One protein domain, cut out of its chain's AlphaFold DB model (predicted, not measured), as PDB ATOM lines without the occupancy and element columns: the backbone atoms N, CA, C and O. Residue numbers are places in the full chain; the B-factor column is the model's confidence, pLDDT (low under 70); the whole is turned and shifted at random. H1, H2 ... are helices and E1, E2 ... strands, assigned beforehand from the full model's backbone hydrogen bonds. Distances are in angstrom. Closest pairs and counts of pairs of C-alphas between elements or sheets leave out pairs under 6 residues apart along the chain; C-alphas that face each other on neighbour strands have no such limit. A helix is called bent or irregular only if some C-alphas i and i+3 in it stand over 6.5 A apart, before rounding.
ATOM      1  N   THR A   3     -38.920   5.117 -33.677       93.38
ATOM      2  CA  THR A   3     -39.456   3.765 -33.537       93.38
ATOM      3  C   THR A   3     -40.039   3.539 -32.151       93.38
ATOM      4  O   THR A   3     -39.531   4.075 -31.169       93.38
ATOM      5  N   THR A   4     -41.085   2.721 -32.080       91.50
ATOM      6  CA  THR A   4     -41.640   2.178 -30.828       91.50
ATOM      7  C   THR A   4     -41.200   0.730 -30.583       91.50
ATOM      8  O   THR A   4     -41.703   0.073 -29.678       91.50
ATOM      9  N   GLY A   5     -40.332   0.183 -31.442       88.19
ATOM     10  CA  GLY A   5     -40.028  -1.249 -31.520       88.19
ATOM     11  C   GLY A   5     -41.032  -2.048 -32.361       88.19
ATOM     12  O   GLY A   5     -40.643  -3.042 -32.967       88.19
ATOM     13  N   LYS A   6     -42.288  -1.590 -32.471       90.38
ATOM     14  CA  LYS A   6     -43.307  -2.167 -33.373       90.38
ATOM     15  C   LYS A   6     -43.444  -1.384 -34.675       90.38
ATOM     16  O   LYS A   6     -43.431  -1.959 -35.755       90.38
ATOM     17  N   TYR A   7     -43.517  -0.063 -34.558       92.75
ATOM     18  CA  TYR A   7     -43.661   0.851 -35.687       92.75
ATOM     19  C   TYR A   7     -42.364   1.617 -35.884       92.75
ATOM     20  O   TYR A   7     -41.780   2.090 -34.909       92.75
ATOM     21  N   THR A   8     -41.916   1.753 -37.131       93.81
ATOM     22  CA  THR A   8     -40.687   2.478 -37.463       93.81
ATOM     23  C   THR A   8     -40.927   3.434 -38.619       93.81
ATOM     24  O   THR A   8     -41.356   3.023 -39.693       93.81
ATOM     25  N   LEU A   9     -40.560   4.699 -38.418       94.62
ATOM     26  CA  LEU A   9     -40.557   5.720 -39.456       94.62
ATOM     27  C   LEU A   9     -39.134   6.221 -39.705       94.62
ATOM     28  O   LEU A   9     -38.435   6.689 -38.803       94.62
ATOM     29  N   VAL A  10     -38.714   6.174 -40.960       94.75
ATOM     30  CA  VAL A  10     -37.477   6.745 -41.484       94.75
ATOM     31  C   VAL A  10     -37.864   7.812 -42.498       94.75
ATOM     32  O   VAL A  10     -38.666   7.571 -43.391       94.75
ATOM     33  N   TRP A  11     -37.258   8.989 -42.382       94.88
ATOM     34  CA  TRP A  11     -37.444  10.090 -43.321       94.88
ATOM     35  C   TRP A  11     -36.108  10.779 -43.581       94.88
ATOM     36  O   TRP A  11     -35.123  10.552 -42.867       94.88
ATOM     37  N   VAL A  12     -36.076  11.602 -44.626       93.38
ATOM     38  CA  VAL A  12     -34.878  12.303 -45.094       93.38
ATOM     39  C   VAL A  12     -35.156  13.795 -45.129       93.38
ATOM     40  O   VAL A  12     -36.201  14.226 -45.607       93.38
ATOM     41  N   HIS A  13     -34.200  14.575 -44.637       94.06
ATOM     42  CA  HIS A  13     -34.223  16.028 -44.693       94.06
ATOM     43  C   HIS A  13     -32.780  16.564 -44.793       94.06
ATOM     44  O   HIS A  13     -31.878  15.931 -44.230       94.06
ATOM     45  N   PRO A  14     -32.526  17.703 -45.471       90.75
ATOM     46  CA  PRO A  14     -31.183  18.287 -45.574       90.75
ATOM     47  C   PRO A  14     -30.551  18.664 -44.227       90.75
ATOM     48  O   PRO A  14     -29.332  18.654 -44.081       90.75
ATOM     49  N   THR A  15     -31.372  18.986 -43.226       92.00
ATOM     50  CA  THR A  15     -30.917  19.350 -41.877       92.00
ATOM     51  C   THR A  15     -31.430  18.366 -40.829       92.00
ATOM     52  O   THR A  15     -32.509  17.797 -40.974       92.00
ATOM     53  N   ARG A  16     -30.665  18.193 -39.742       89.94
ATOM     54  CA  ARG A  16     -31.027  17.361 -38.573       89.94
ATOM     55  C   ARG A  16     -31.604  18.152 -37.390       89.94
ATOM     56  O   ARG A  16     -31.741  17.612 -36.296       89.94
ATOM     57  N   GLY A  17     -31.789  19.461 -37.566       93.06
ATOM     58  CA  GLY A  17     -32.348  20.346 -36.540       93.06
ATOM     59  C   GLY A  17     -33.866  20.204 -36.445       93.06
ATOM     60  O   GLY A  17     -34.442  19.316 -37.069       93.06
ATOM     61  N   ARG A  18     -34.512  21.121 -35.718       93.88
ATOM     62  CA  ARG A  18     -35.969  21.126 -35.509       93.88
ATOM     63  C   ARG A  18     -36.764  20.972 -36.810       93.88
ATOM     64  O   ARG A  18     -37.516  20.018 -36.924       93.88
ATOM     65  N   ALA A  19     -36.460  21.778 -37.831       94.44
ATOM     66  CA  ALA A  19     -37.099  21.678 -39.148       94.44
ATOM     67  C   ALA A  19     -37.035  20.262 -39.754       94.44
ATOM     68  O   ALA A  19     -38.004  19.784 -40.329       94.44
ATOM     69  N   GLY A  20     -35.908  19.563 -39.593       94.31
ATOM     70  CA  GLY A  20     -35.782  18.189 -40.066       94.31
ATOM     71  C   GLY A  20     -36.520  17.174 -39.205       94.31
ATOM     72  O   GLY A  20     -36.997  16.176 -39.733       94.31
ATOM     73  N   ILE A  21     -36.622  17.405 -37.898       95.00
ATOM     74  CA  ILE A  21     -37.387  16.550 -36.987       95.00
ATOM     75  C   ILE A  21     -38.894  16.698 -37.256       95.00
ATOM     76  O   ILE A  21     -39.584  15.684 -37.350       95.00
ATOM     77  N   ASP A  22     -39.377  17.927 -37.456       94.94
ATOM     78  CA  ASP A  22     -40.792  18.256 -37.677       94.94
ATOM     79  C   ASP A  22     -41.362  17.623 -38.955       94.94
ATOM     80  O   ASP A  22     -42.516  17.200 -38.969       94.94
ATOM     81  N   VAL A  23     -40.543  17.452 -40.003       94.38
ATOM     82  CA  VAL A  23     -40.930  16.712 -41.224       94.38
ATOM     83  C   VAL A  23     -41.338  15.267 -40.919       94.38
ATOM     84  O   VAL A  23     -42.144  14.690 -41.641       94.38
ATOM     85  N   GLY A  24     -40.819  14.678 -39.839       91.88
ATOM     86  CA  GLY A  24     -41.232  13.352 -39.386       91.88
ATOM     87  C   GLY A  24     -42.626  13.311 -38.753       91.88
ATOM     88  O   GLY A  24     -43.117  12.217 -38.516       91.88
ATOM     89  N   GLN A  25     -43.239  14.464 -38.447       93.00
ATOM     90  CA  GLN A  25     -44.603  14.626 -37.908       93.00
ATOM     91  C   GLN A  25     -44.921  13.860 -36.608       93.00
ATOM     92  O   GLN A  25     -46.077  13.756 -36.210       93.00
ATOM     93  N   ILE A  26     -43.901  13.363 -35.902       91.75
ATOM     94  CA  ILE A  26     -44.067  12.613 -34.647       91.75
ATOM     95  C   ILE A  26     -43.963  13.541 -33.436       91.75
ATOM     96  O   ILE A  26     -44.848  13.573 -32.589       91.75
ATOM     97  N   MET A  27     -42.885  14.323 -33.352       92.50
ATOM     98  CA  MET A  27     -42.553  15.061 -32.127       92.50
ATOM     99  C   MET A  27     -43.560  16.163 -31.782       92.50
ATOM    100  O   MET A  27     -43.749  16.455 -30.606       92.50
ATOM    101  N   GLY A  28     -44.237  16.743 -32.778       86.38
ATOM    102  CA  GLY A  28     -45.216  17.814 -32.567       86.38
ATOM    103  C   GLY A  28     -46.473  17.399 -31.791       86.38
ATOM    104  O   GLY A  28     -47.150  18.268 -31.254       86.38
ATOM    105  N   SER A  29     -46.779  16.100 -31.710       86.06
ATOM    106  CA  SER A  29     -47.939  15.555 -30.979       86.06
ATOM    107  C   SER A  29     -47.551  14.548 -29.889       86.06
ATOM    108  O   SER A  29     -48.414  13.918 -29.277       86.06
ATOM    109  N   MET A  30     -46.252  14.375 -29.634       89.44
ATOM    110  CA  MET A  30     -45.757  13.357 -28.716       89.44
ATOM    111  C   MET A  30     -46.009  13.754 -27.257       89.44
ATOM    112  O   MET A  30     -45.401  14.695 -26.759       89.44
ATOM    113  N   ALA A  31     -46.866  12.991 -26.573       88.06
ATOM    114  CA  ALA A  31     -47.167  13.141 -25.143       88.06
ATOM    115  C   ALA A  31     -46.542  12.035 -24.263       88.06
ATOM    116  O   ALA A  31     -46.701  12.029 -23.045       88.06
ATOM    117  N   GLY A  32     -45.864  11.058 -24.878       91.94
ATOM    118  CA  GLY A  32     -45.173   9.973 -24.177       91.94
ATOM    119  C   GLY A  32     -43.722  10.313 -23.833       91.94
ATOM    120  O   GLY A  32     -43.313  11.471 -23.846       91.94
ATOM    121  N   ILE A  33     -42.915   9.279 -23.581       94.88
ATOM    122  CA  ILE A  33     -41.478   9.423 -23.320       94.88
ATOM    123  C   ILE A  33     -40.689   9.167 -24.600       94.88
ATOM    124  O   ILE A  33     -40.830   8.121 -25.233       94.88
ATOM    125  N   VAL A  34     -39.835  10.116 -24.970       95.50
ATOM    126  CA  VAL A  34     -38.924  10.011 -26.108       95.50
ATOM    127  C   VAL A  34     -37.529   9.714 -25.597       95.50
ATOM    128  O   VAL A  34     -36.998  10.433 -24.753       95.50
ATOM    129  N   VAL A  35     -36.920   8.666 -26.147       96.38
ATOM    130  CA  VAL A  35     -35.574   8.227 -25.776       96.38
ATOM    131  C   VAL A  35     -34.610   8.641 -26.876       96.38
ATOM    132  O   VAL A  35     -34.699   8.156 -28.007       96.38
ATOM    133  N   HIS A  36     -33.699   9.560 -26.573       95.38
ATOM    134  CA  HIS A  36     -32.819  10.163 -27.574       95.38
ATOM    135  C   HIS A  36     -31.425  10.473 -27.013       95.38
ATOM    136  O   HIS A  36     -31.176  10.380 -25.815       95.38
ATOM    137  N   ASP A  37     -30.470  10.791 -27.883       93.94
ATOM    138  CA  ASP A  37     -29.163  11.306 -27.469       93.94
ATOM    139  C   ASP A  37     -29.285  12.741 -26.933       93.94
ATOM    140  O   ASP A  37     -30.316  13.384 -27.082       93.94
ATOM    141  N   ALA A  38     -28.242  13.303 -26.327       94.69
ATOM    142  CA  ALA A  38     -28.317  14.654 -25.757       94.69
ATOM    143  C   ALA A  38     -28.231  15.783 -26.816       94.69
ATOM    144  O   ALA A  38     -27.487  16.754 -26.657       94.69
ATOM    145  N   TRP A  39     -28.955  15.637 -27.929       94.06
ATOM    146  CA  TRP A  39     -29.012  16.594 -29.025       94.06
ATOM    147  C   TRP A  39     -30.035  17.705 -28.739       94.06
ATOM    148  O   TRP A  39     -31.242  17.478 -28.748       94.06
ATOM    149  N   ALA A  40     -29.528  18.926 -28.542       92.56
ATOM    150  CA  ALA A  40     -30.280  20.102 -28.082       92.56
ATOM    151  C   ALA A  40     -31.628  20.389 -28.785       92.56
ATOM    152  O   ALA A  40     -32.558  20.812 -28.106       92.56
ATOM    153  N   PRO A  41     -31.812  20.174 -30.105       94.44
ATOM    154  CA  PRO A  41     -33.113  20.391 -30.743       94.44
ATOM    155  C   PRO A  41     -34.280  19.602 -30.135       94.44
ATOM    156  O   PRO A  41     -35.415  20.068 -30.231       94.44
ATOM    157  N   TYR A  42     -34.029  18.444 -29.510       94.12
ATOM    158  CA  TYR A  42     -35.087  17.690 -28.837       94.12
ATOM    159  C   TYR A  42     -35.647  18.414 -27.611       94.12
ATOM    160  O   TYR A  42     -36.829  18.277 -27.325       94.12
ATOM    161  N   ASP A  43     -34.848  19.252 -26.951       91.12
ATOM    162  CA  ASP A  43     -35.245  19.948 -25.721       91.12
ATOM    163  C   ASP A  43     -36.348  21.004 -25.974       91.12
ATOM    164  O   ASP A  43     -36.904  21.579 -25.043       91.12
ATOM    165  N   THR A  44     -36.692  21.260 -27.245       92.44
ATOM    166  CA  THR A  44     -37.779  22.171 -27.641       92.44
ATOM    167  C   THR A  44     -39.170  21.524 -27.670       92.44
ATOM    168  O   THR A  44     -40.153  22.235 -27.878       92.44
ATOM    169  N   TYR A  45     -39.276  20.205 -27.460       93.12
ATOM    170  CA  TYR A  45     -40.541  19.456 -27.501       93.12
ATOM    171  C   TYR A  45     -41.065  19.153 -26.095       93.12
ATOM    172  O   TYR A  45     -41.108  18.008 -25.662       93.12
ATOM    173  N   THR A  46     -41.494  20.195 -25.390       86.69
ATOM    174  CA  THR A  46     -41.885  20.122 -23.975       86.69
ATOM    175  C   THR A  46     -43.127  19.286 -23.635       86.69
ATOM    176  O   THR A  46     -43.200  18.846 -22.488       86.69
ATOM    177  N   PRO A  47     -44.098  19.020 -24.540       84.62
ATOM    178  CA  PRO A  47     -45.174  18.075 -24.233       84.62
ATOM    179  C   PRO A  47     -44.685  16.630 -24.054       84.62
ATOM    180  O   PRO A  47     -45.381  15.826 -23.437       84.62
ATOM    181  N   ALA A  48     -43.501  16.296 -24.578       88.69
ATOM    182  CA  ALA A  48     -42.909  14.977 -24.430       88.69
ATOM    183  C   ALA A  48     -42.111  14.868 -23.123       88.69
ATOM    184  O   ALA A  48     -41.385  15.778 -22.723       88.69
ATOM    185  N   GLY A  49     -42.171  13.700 -22.484       93.81
ATOM    186  CA  GLY A  49     -41.160  13.309 -21.506       93.81
ATOM    187  C   GLY A  49     -39.847  12.957 -22.209       93.81
ATOM    188  O   GLY A  49     -39.859  12.371 -23.292       93.81
ATOM    189  N   HIS A  50     -38.708  13.253 -21.584       96.19
ATOM    190  CA  HIS A  50     -37.392  12.988 -22.170       96.19
ATOM    191  C   HIS A  50     -36.608  11.955 -21.367       96.19
ATOM    192  O   HIS A  50     -36.383  12.120 -20.172       96.19
ATOM    193  N   ASN A 161     -31.343   1.945 -28.332       90.88
ATOM    194  CA  ASN A 161     -30.713   0.958 -29.217       90.88
ATOM    195  C   ASN A 161     -31.643   0.493 -30.344       90.88
ATOM    196  O   ASN A 161     -31.185   0.293 -31.466       90.88
ATOM    197  N   ALA A 162     -32.951   0.371 -30.089       87.81
ATOM    198  CA  ALA A 162     -33.925   0.032 -31.127       87.81
ATOM    199  C   ALA A 162     -33.868   1.029 -32.297       87.81
ATOM    200  O   ALA A 162     -33.783   0.635 -33.459       87.81
ATOM    201  N   ALA A 163     -33.829   2.329 -31.999       90.00
ATOM    202  CA  ALA A 163     -33.725   3.380 -33.001       90.00
ATOM    203  C   ALA A 163     -32.358   3.337 -33.718       90.00
ATOM    204  O   ALA A 163     -32.289   3.402 -34.951       90.00
ATOM    205  N   GLU A 164     -31.263   3.162 -32.969       88.75
ATOM    206  CA  GLU A 164     -29.911   3.025 -33.535       88.75
ATOM    207  C   GLU A 164     -29.790   1.830 -34.498       88.75
ATOM    208  O   GLU A 164     -29.185   1.936 -35.572       88.75
ATOM    209  N   GLN A 165     -30.411   0.699 -34.166       88.50
ATOM    210  CA  GLN A 165     -30.438  -0.484 -35.022       88.50
ATOM    211  C   GLN A 165     -31.195  -0.220 -36.327       88.50
ATOM    212  O   GLN A 165     -30.693  -0.565 -37.402       88.50
ATOM    213  N   GLN A 166     -32.351   0.449 -36.271       89.38
ATOM    214  CA  GLN A 166     -33.134   0.748 -37.476       89.38
ATOM    215  C   GLN A 166     -32.403   1.707 -38.425       89.38
ATOM    216  O   GLN A 166     -32.414   1.514 -39.648       89.38
ATOM    217  N   ILE A 167     -31.695   2.712 -37.895       89.31
ATOM    218  CA  ILE A 167     -30.924   3.642 -38.734       89.31
ATOM    219  C   ILE A 167     -29.621   3.034 -39.268       89.31
ATOM    220  O   ILE A 167     -29.099   3.507 -40.284       89.31
ATOM    221  N   ARG A 168     -29.105   1.960 -38.655       89.19
ATOM    222  CA  ARG A 168     -27.844   1.310 -39.054       89.19
ATOM    223  C   ARG A 168     -27.822   0.945 -40.534       89.19
ATOM    224  O   ARG A 168     -26.827   1.194 -41.207       89.19
ATOM    225  N   MET A 169     -28.916   0.416 -41.070       85.50
ATOM    226  CA  MET A 169     -28.973   0.020 -42.480       85.50
ATOM    227  C   MET A 169     -28.943   1.209 -43.444       85.50
ATOM    228  O   MET A 169     -28.387   1.101 -44.536       85.50
ATOM    229  N   VAL A 170     -29.454   2.371 -43.023       89.19
ATOM    230  CA  VAL A 170     -29.290   3.628 -43.769       89.19
ATOM    231  C   VAL A 170     -27.808   4.013 -43.814       89.19
ATOM    232  O   VAL A 170     -27.282   4.346 -44.875       89.19
ATOM    233  N   LYS A 171     -27.112   3.911 -42.674       90.38
ATOM    234  CA  LYS A 171     -25.681   4.231 -42.559       90.38
ATOM    235  C   LYS A 171     -24.783   3.253 -43.311       90.38
ATOM    236  O   LYS A 171     -23.847   3.692 -43.971       90.38
ATOM    237  N   ILE A 172     -25.084   1.956 -43.274       90.88
ATOM    238  CA  ILE A 172     -24.356   0.932 -44.039       90.88
ATOM    239  C   ILE A 172     -24.477   1.211 -45.534       90.88
ATOM    240  O   ILE A 172     -23.460   1.247 -46.220       90.88
ATOM    241  N   ARG A 173     -25.689   1.486 -46.034       90.56
ATOM    242  CA  ARG A 173     -25.883   1.841 -47.444       90.56
ATOM    243  C   ARG A 173     -25.054   3.067 -47.830       90.56
ATOM    244  O   ARG A 173     -24.388   3.039 -48.854       90.56
ATOM    245  N   GLN A 174     -25.072   4.126 -47.017       90.38
ATOM    246  CA  GLN A 174     -24.259   5.323 -47.272       90.38
ATOM    247  C   GLN A 174     -22.760   5.002 -47.308       90.38
ATOM    248  O   GLN A 174     -22.056   5.493 -48.183       90.38
ATOM    249  N   LYS A 175     -22.283   4.158 -46.386       91.62
ATOM    250  CA  LYS A 175     -20.875   3.761 -46.300       91.62
ATOM    251  C   LYS A 175     -20.426   2.900 -47.487       91.62
ATOM    252  O   LYS A 175     -19.321   3.094 -47.973       91.62
ATOM    253  N   VAL A 176     -21.248   1.941 -47.914       92.81
ATOM    254  CA  VAL A 176     -20.879   0.930 -48.923       92.81
ATOM    255  C   VAL A 176     -21.235   1.375 -50.343       92.81
ATOM    256  O   VAL A 176     -20.462   1.160 -51.267       92.81
ATOM    257  N   SER A 177     -22.400   1.996 -50.527       91.19
ATOM    258  CA  SER A 177     -22.969   2.331 -51.843       91.19
ATOM    259  C   SER A 177     -23.046   3.838 -52.109       91.19
ATOM    260  O   SER A 177     -23.575   4.247 -53.140       91.19
ATOM    261  N   GLY A 178     -22.567   4.672 -51.181       89.75
ATOM    262  CA  GLY A 178     -22.629   6.127 -51.290       89.75
ATOM    263  C   GLY A 178     -24.036   6.714 -51.119       89.75
ATOM    264  O   GLY A 178     -25.019   6.035 -50.791       89.75
ATOM    265  N   SER A 179     -24.141   8.026 -51.321       86.06
ATOM    266  CA  SER A 179     -25.401   8.773 -51.223       86.06
ATOM    267  C   SER A 179     -26.345   8.493 -52.399       86.06
ATOM    268  O   SER A 179     -25.929   8.060 -53.472       86.06
ATOM    269  N   LEU A 180     -27.644   8.726 -52.198       89.69
ATOM    270  CA  LEU A 180     -28.626   8.723 -53.289       89.69
ATOM    271  C   LEU A 180     -28.478  10.008 -54.105       89.69
ATOM    272  O   LEU A 180     -28.229  11.068 -53.537       89.69
ATOM    273  N   ARG A 181     -28.597   9.893 -55.434       89.38
ATOM    274  CA  ARG A 181     -28.329  11.000 -56.367       89.38
ATOM    275  C   ARG A 181     -29.370  12.116 -56.300       89.38
ATOM    276  O   ARG A 181     -29.025  13.266 -56.532       89.38
ATOM    277  N   ILE A 182     -30.619  11.767 -55.999       93.12
ATOM    278  CA  ILE A 182     -31.753  12.695 -55.941       93.12
ATOM    279  C   ILE A 182     -32.561  12.477 -54.659       93.12
ATOM    280  O   ILE A 182     -32.573  11.368 -54.110       93.12
ATOM    281  N   LEU A 183     -33.231  13.534 -54.189       91.31
ATOM    282  CA  LEU A 183     -34.016  13.524 -52.951       91.31
ATOM    283  C   LEU A 183     -35.163  12.509 -53.009       91.31
ATOM    284  O   LEU A 183     -35.322  11.739 -52.064       91.31
ATOM    285  N   ASP A 184     -35.876  12.435 -54.131       94.62
ATOM    286  CA  ASP A 184     -36.999  11.507 -54.324       94.62
ATOM    287  C   ASP A 184     -36.575  10.052 -54.107       94.62
ATOM    288  O   ASP A 184     -37.219   9.304 -53.373       94.62
ATOM    289  N   GLY A 185     -35.421   9.655 -54.652       93.62
ATOM    290  CA  GLY A 185     -34.865   8.320 -54.432       93.62
ATOM    291  C   GLY A 185     -34.514   8.063 -52.962       93.62
ATOM    292  O   GLY A 185     -34.676   6.948 -52.466       93.62
ATOM    293  N   ALA A 186     -34.070   9.092 -52.232       93.06
ATOM    294  CA  ALA A 186     -33.823   9.016 -50.791       93.06
ATOM    295  C   ALA A 186     -35.106   8.874 -49.972       93.06
ATOM    296  O   ALA A 186     -35.132   8.093 -49.017       93.06
ATOM    297  N   GLN A 187     -36.170   9.568 -50.365       94.50
ATOM    298  CA  GLN A 187     -37.485   9.454 -49.747       94.50
ATOM    299  C   GLN A 187     -38.113   8.082 -50.021       94.50
ATOM    300  O   GLN A 187     -38.538   7.422 -49.077       94.50
ATOM    301  N   GLN A 188     -38.075   7.593 -51.264       94.00
ATOM    302  CA  GLN A 188     -38.531   6.243 -51.624       94.00
ATOM    303  C   GLN A 188     -37.788   5.168 -50.830       94.00
ATOM    304  O   GLN A 188     -38.406   4.275 -50.249       94.00
ATOM    305  N   PHE A 189     -36.458   5.281 -50.734       93.19
ATOM    306  CA  PHE A 189     -35.665   4.384 -49.901       93.19
ATOM    307  C   PHE A 189     -36.125   4.426 -48.439       93.19
ATOM    308  O   PHE A 189     -36.347   3.378 -47.836       93.19
ATOM    309  N   ALA A 190     -36.299   5.616 -47.863       94.06
ATOM    310  CA  ALA A 190     -36.734   5.765 -46.479       94.06
ATOM    311  C   ALA A 190     -38.139   5.181 -46.232       94.06
ATOM    312  O   ALA A 190     -38.336   4.491 -45.231       94.06
ATOM    313  N   LEU A 191     -39.078   5.363 -47.165       93.75
ATOM    314  CA  LEU A 191     -40.422   4.779 -47.104       93.75
ATOM    315  C   LEU A 191     -40.378   3.248 -47.126       93.75
ATOM    316  O   LEU A 191     -40.928   2.611 -46.229       93.75
ATOM    317  N   ILE A 192     -39.648   2.649 -48.074       93.38
ATOM    318  CA  ILE A 192     -39.486   1.188 -48.149       93.38
ATOM    319  C   ILE A 192     -38.844   0.657 -46.862       93.38
ATOM    320  O   ILE A 192     -39.289  -0.345 -46.306       93.38
ATOM    321  N   ARG A 193     -37.819   1.336 -46.331       93.12
ATOM    322  CA  ARG A 193     -37.193   0.934 -45.061       93.12
ATOM    323  C   ARG A 193     -38.164   1.023 -43.885       93.12
ATOM    324  O   ARG A 193     -38.151   0.117 -43.061       93.12
ATOM    325  N   SER A 194     -38.991   2.066 -43.820       94.25
ATOM    326  CA  SER A 194     -40.024   2.231 -42.785       94.25
ATOM    327  C   SER A 194     -41.039   1.091 -42.826       94.25
ATOM    328  O   SER A 194     -41.326   0.471 -41.802       94.25
ATOM    329  N   TYR A 195     -41.513   0.763 -44.031       94.19
ATOM    330  CA  TYR A 195     -42.445  -0.332 -44.274       94.19
ATOM    331  C   TYR A 195     -41.881  -1.677 -43.795       94.19
ATOM    332  O   TYR A 195     -42.491  -2.342 -42.961       94.19
ATOM    333  N   LEU A 196     -40.672  -2.045 -44.227       92.81
ATOM    334  CA  LEU A 196     -40.063  -3.330 -43.858       92.81
ATOM    335  C   LEU A 196     -39.691  -3.420 -42.372       92.81
ATOM    336  O   LEU A 196     -39.863  -4.470 -41.748       92.81
ATOM    337  N   ALA A 197     -39.204  -2.317 -41.796       92.06
ATOM    338  CA  ALA A 197     -38.898  -2.225 -40.369       92.06
ATOM    339  C   ALA A 197     -40.154  -2.310 -39.486       92.06
ATOM    340  O   ALA A 197     -40.039  -2.652 -38.314       92.06
ATOM    341  N   THR A 198     -41.332  -2.021 -40.046       93.69
ATOM    342  CA  THR A 198     -42.630  -2.175 -39.372       93.69
ATOM    343  C   THR A 198     -43.245  -3.555 -39.627       93.69
ATOM    344  O   THR A 198     -43.816  -4.145 -38.721       93.69
ATOM    345  N   ALA A 199     -43.092  -4.133 -40.821       92.81
ATOM    346  CA  ALA A 199     -43.625  -5.465 -41.123       92.81
ATOM    347  C   ALA A 199     -42.958  -6.579 -40.300       92.81
ATOM    348  O   ALA A 199     -43.627  -7.508 -39.851       92.81
ATOM    349  N   THR A 200     -41.647  -6.472 -40.059       90.00
ATOM    350  CA  THR A 200     -40.874  -7.547 -39.412       90.00
ATOM    351  C   THR A 200     -41.312  -7.814 -37.959       90.00
ATOM    352  O   THR A 200     -41.607  -8.967 -37.646       90.00
ATOM    353  N   PRO A 201     -41.445  -6.805 -37.066       89.94
ATOM    354  CA  PRO A 201     -41.946  -7.027 -35.701       89.94
ATOM    355  C   PRO A 201     -43.390  -7.549 -35.629       89.94
ATOM    356  O   PRO A 201     -43.804  -8.057 -34.592       89.94
ATOM    357  N   HIS A 202     -44.153  -7.434 -36.718       92.00
ATOM    358  CA  HIS A 202     -45.522  -7.934 -36.837       92.00
ATOM    359  C   HIS A 202     -45.602  -9.342 -37.462       92.00
ATOM    360  O   HIS A 202     -46.682  -9.788 -37.844       92.00
ATOM    361  N   GLY A 203     -44.473 -10.052 -37.575       89.44
ATOM    362  CA  GLY A 203     -44.415 -11.415 -38.117       89.44
ATOM    363  C   GLY A 203     -44.367 -11.485 -39.645       89.44
ATOM    364  O   GLY A 203     -44.411 -12.576 -40.212       89.44
ATOM    365  N   GLY A 204     -44.257 -10.345 -40.329       88.19
ATOM    366  CA  GLY A 204     -44.146 -10.295 -41.781       88.19
ATOM    367  C   GLY A 204     -42.788 -10.793 -42.274       88.19
ATOM    368  O   GLY A 204     -41.737 -10.312 -41.843       88.19
ATOM    369  N   ASN A 205     -42.795 -11.718 -43.236       92.75
ATOM    370  CA  ASN A 205     -41.593 -12.055 -43.994       92.75
ATOM    371  C   ASN A 205     -41.243 -10.902 -44.952       92.75
ATOM    372  O   ASN A 205     -42.099 -10.432 -45.698       92.75
ATOM    373  N   ILE A 206     -39.979 -10.468 -44.962       91.38
ATOM    374  CA  ILE A 206     -39.518  -9.324 -45.768       91.38
ATOM    375  C   ILE A 206     -39.756  -9.534 -47.269       91.38
ATOM    376  O   ILE A 206     -40.181  -8.603 -47.949       91.38
ATOM    377  N   ILE A 207     -39.489 -10.736 -47.792       93.50
ATOM    378  CA  ILE A 207     -39.678 -11.035 -49.216       93.50
ATOM    379  C   ILE A 207     -41.163 -11.004 -49.552       93.50
ATOM    380  O   ILE A 207     -41.547 -10.316 -50.489       93.50
ATOM    381  N   SER A 208     -42.005 -11.656 -48.750       93.00
ATOM    382  CA  SER A 208     -43.459 -11.614 -48.945       93.00
ATOM    383  C   SER A 208     -44.004 -10.185 -48.885       93.00
ATOM    384  O   SER A 208     -44.781  -9.792 -49.748       93.00
ATOM    385  N   ALA A 209     -43.550  -9.377 -47.921       93.62
ATOM    386  CA  ALA A 209     -43.964  -7.984 -47.784       93.62
ATOM    387  C   ALA A 209     -43.578  -7.138 -49.009       93.62
ATOM    388  O   ALA A 209     -44.364  -6.285 -49.427       93.62
ATOM    389  N   LEU A 210     -42.394  -7.372 -49.588       94.50
ATOM    390  CA  LEU A 210     -41.953  -6.731 -50.830       94.50
ATOM    391  C   LEU A 210     -42.750  -7.206 -52.046       94.50
ATOM    392  O   LEU A 210     -43.129  -6.378 -52.870       94.50
ATOM    393  N   THR A 211     -43.024  -8.508 -52.150       94.69
ATOM    394  CA  THR A 211     -43.823  -9.084 -53.239       94.69
ATOM    395  C   THR A 211     -45.233  -8.504 -53.248       94.69
ATOM    396  O   THR A 211     -45.699  -8.042 -54.285       94.69
ATOM    397  N   GLU A 212     -45.894  -8.455 -52.093       93.75
ATOM    398  CA  GLU A 212     -47.241  -7.893 -51.967       93.75
ATOM    399  C   GLU A 212     -47.262  -6.378 -52.220       93.75
ATOM    400  O   GLU A 212     -48.144  -5.881 -52.921       93.75
ATOM    401  N   LEU A 213     -46.244  -5.641 -51.753       93.75
ATOM    402  CA  LEU A 213     -46.072  -4.223 -52.086       93.75
ATOM    403  C   LEU A 213     -45.941  -4.014 -53.606       93.75
ATOM    404  O   LEU A 213     -46.610  -3.146 -54.162       93.75
ATOM    405  N   ALA A 214     -45.115  -4.818 -54.283       93.56
ATOM    406  CA  ALA A 214     -44.927  -4.748 -55.733       93.56
ATOM    407  C   ALA A 214     -46.188  -5.157 -56.517       93.56
ATOM    408  O   ALA A 214     -46.433  -4.635 -57.601       93.56
ATOM    409  N   ALA A 215     -47.008  -6.047 -55.953       95.38
ATOM    410  CA  ALA A 215     -48.296  -6.457 -56.505       95.38
ATOM    411  C   ALA A 215     -49.443  -5.462 -56.223       95.38
ATOM    412  O   ALA A 215     -50.593  -5.753 -56.551       95.38
ATOM    413  N   GLY A 216     -49.159  -4.312 -55.597       94.44
ATOM    414  CA  GLY A 216     -50.162  -3.293 -55.273       94.44
ATOM    415  C   GLY A 216     -51.074  -3.650 -54.094       94.44
ATOM    416  O   GLY A 216     -52.113  -3.021 -53.918       94.44
TER     417      GLY A 216
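Overview. This is residues 3 to 50 and 161 to 216 of the 227 residues of an uncharacterized protein of Salinispora tropica (strain ATCC BAA-916 / DSM 44818 / CNB-440) (UniProt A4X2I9). Two long helices, H3 and H4, cross loosely in opposite directions, and the short H5 folds back on the end of H4. Beyond them sits a loose cluster of loops with the short H1, E1 and H2, while residues 3 to 17, with no named element, run through the space between the two groups. The printed part has 104 residues, in the order H1, E1, H2, H3, H4, H5, and its class is mostly helix. It is only just compact, close to loose, with a radius of gyration of the C-alphas of 14.9 A and spans of 42 by 32 by 24 A.

Arrangement. H4, residues 183 to 202, is close to but not clearly touching H3, residues 161 to 177, at a steep tilt of 42 degrees, opposite ways; their closest C-alphas, of Gln 166 and Ala 197, are 7.1 A apart. With residues 196 to 200 alone, H4 touches H5, residues 206 to 214, at a steep tilt of 53 degrees, opposite ways; the closest C-alphas, of Leu 196 and Ile 206, are 6.3 A apart. E1, residues 33 to 36, is near H3, with 6 pairs of C-alphas within 10 A. E1 pairs with no named strand, but its residues 33 to 34 pair, parallel, with residues 49 to 50. H1, residues 18 to 22, is close to but not clearly touching H2, residues 40 to 44; the closest C-alphas, of Arg 18 and Pro 41, are 5.6 A apart. Every O i to N i+4 pair is within hydrogen-bond range in H1 and H5, against 11 of 13 in H3, 14 of 16 in H4 and 0 of 1 in H2, where 2 of 2 O i to N i+3 pairs are.

Along the chain. H4 measures 29.2 A from C-alpha 183 at (-34.016, 13.524, -52.951) to C-alpha 202. H3 measures 24.0 A and has a kink of 31 degrees near residue 168; it is only just irregular, with C-alphas 166 and 169 6.55 A apart. H5 ends with C-alpha 214 at (-44.927, -4.748, -55.733).

Size, cuts and confidence. Residues 51 to 160 are not printed, and C-alphas 50 and 161 are 15.5 A apart across the cut. Of the links printed whole, none is long. No printed residue is under 70 in pLDDT.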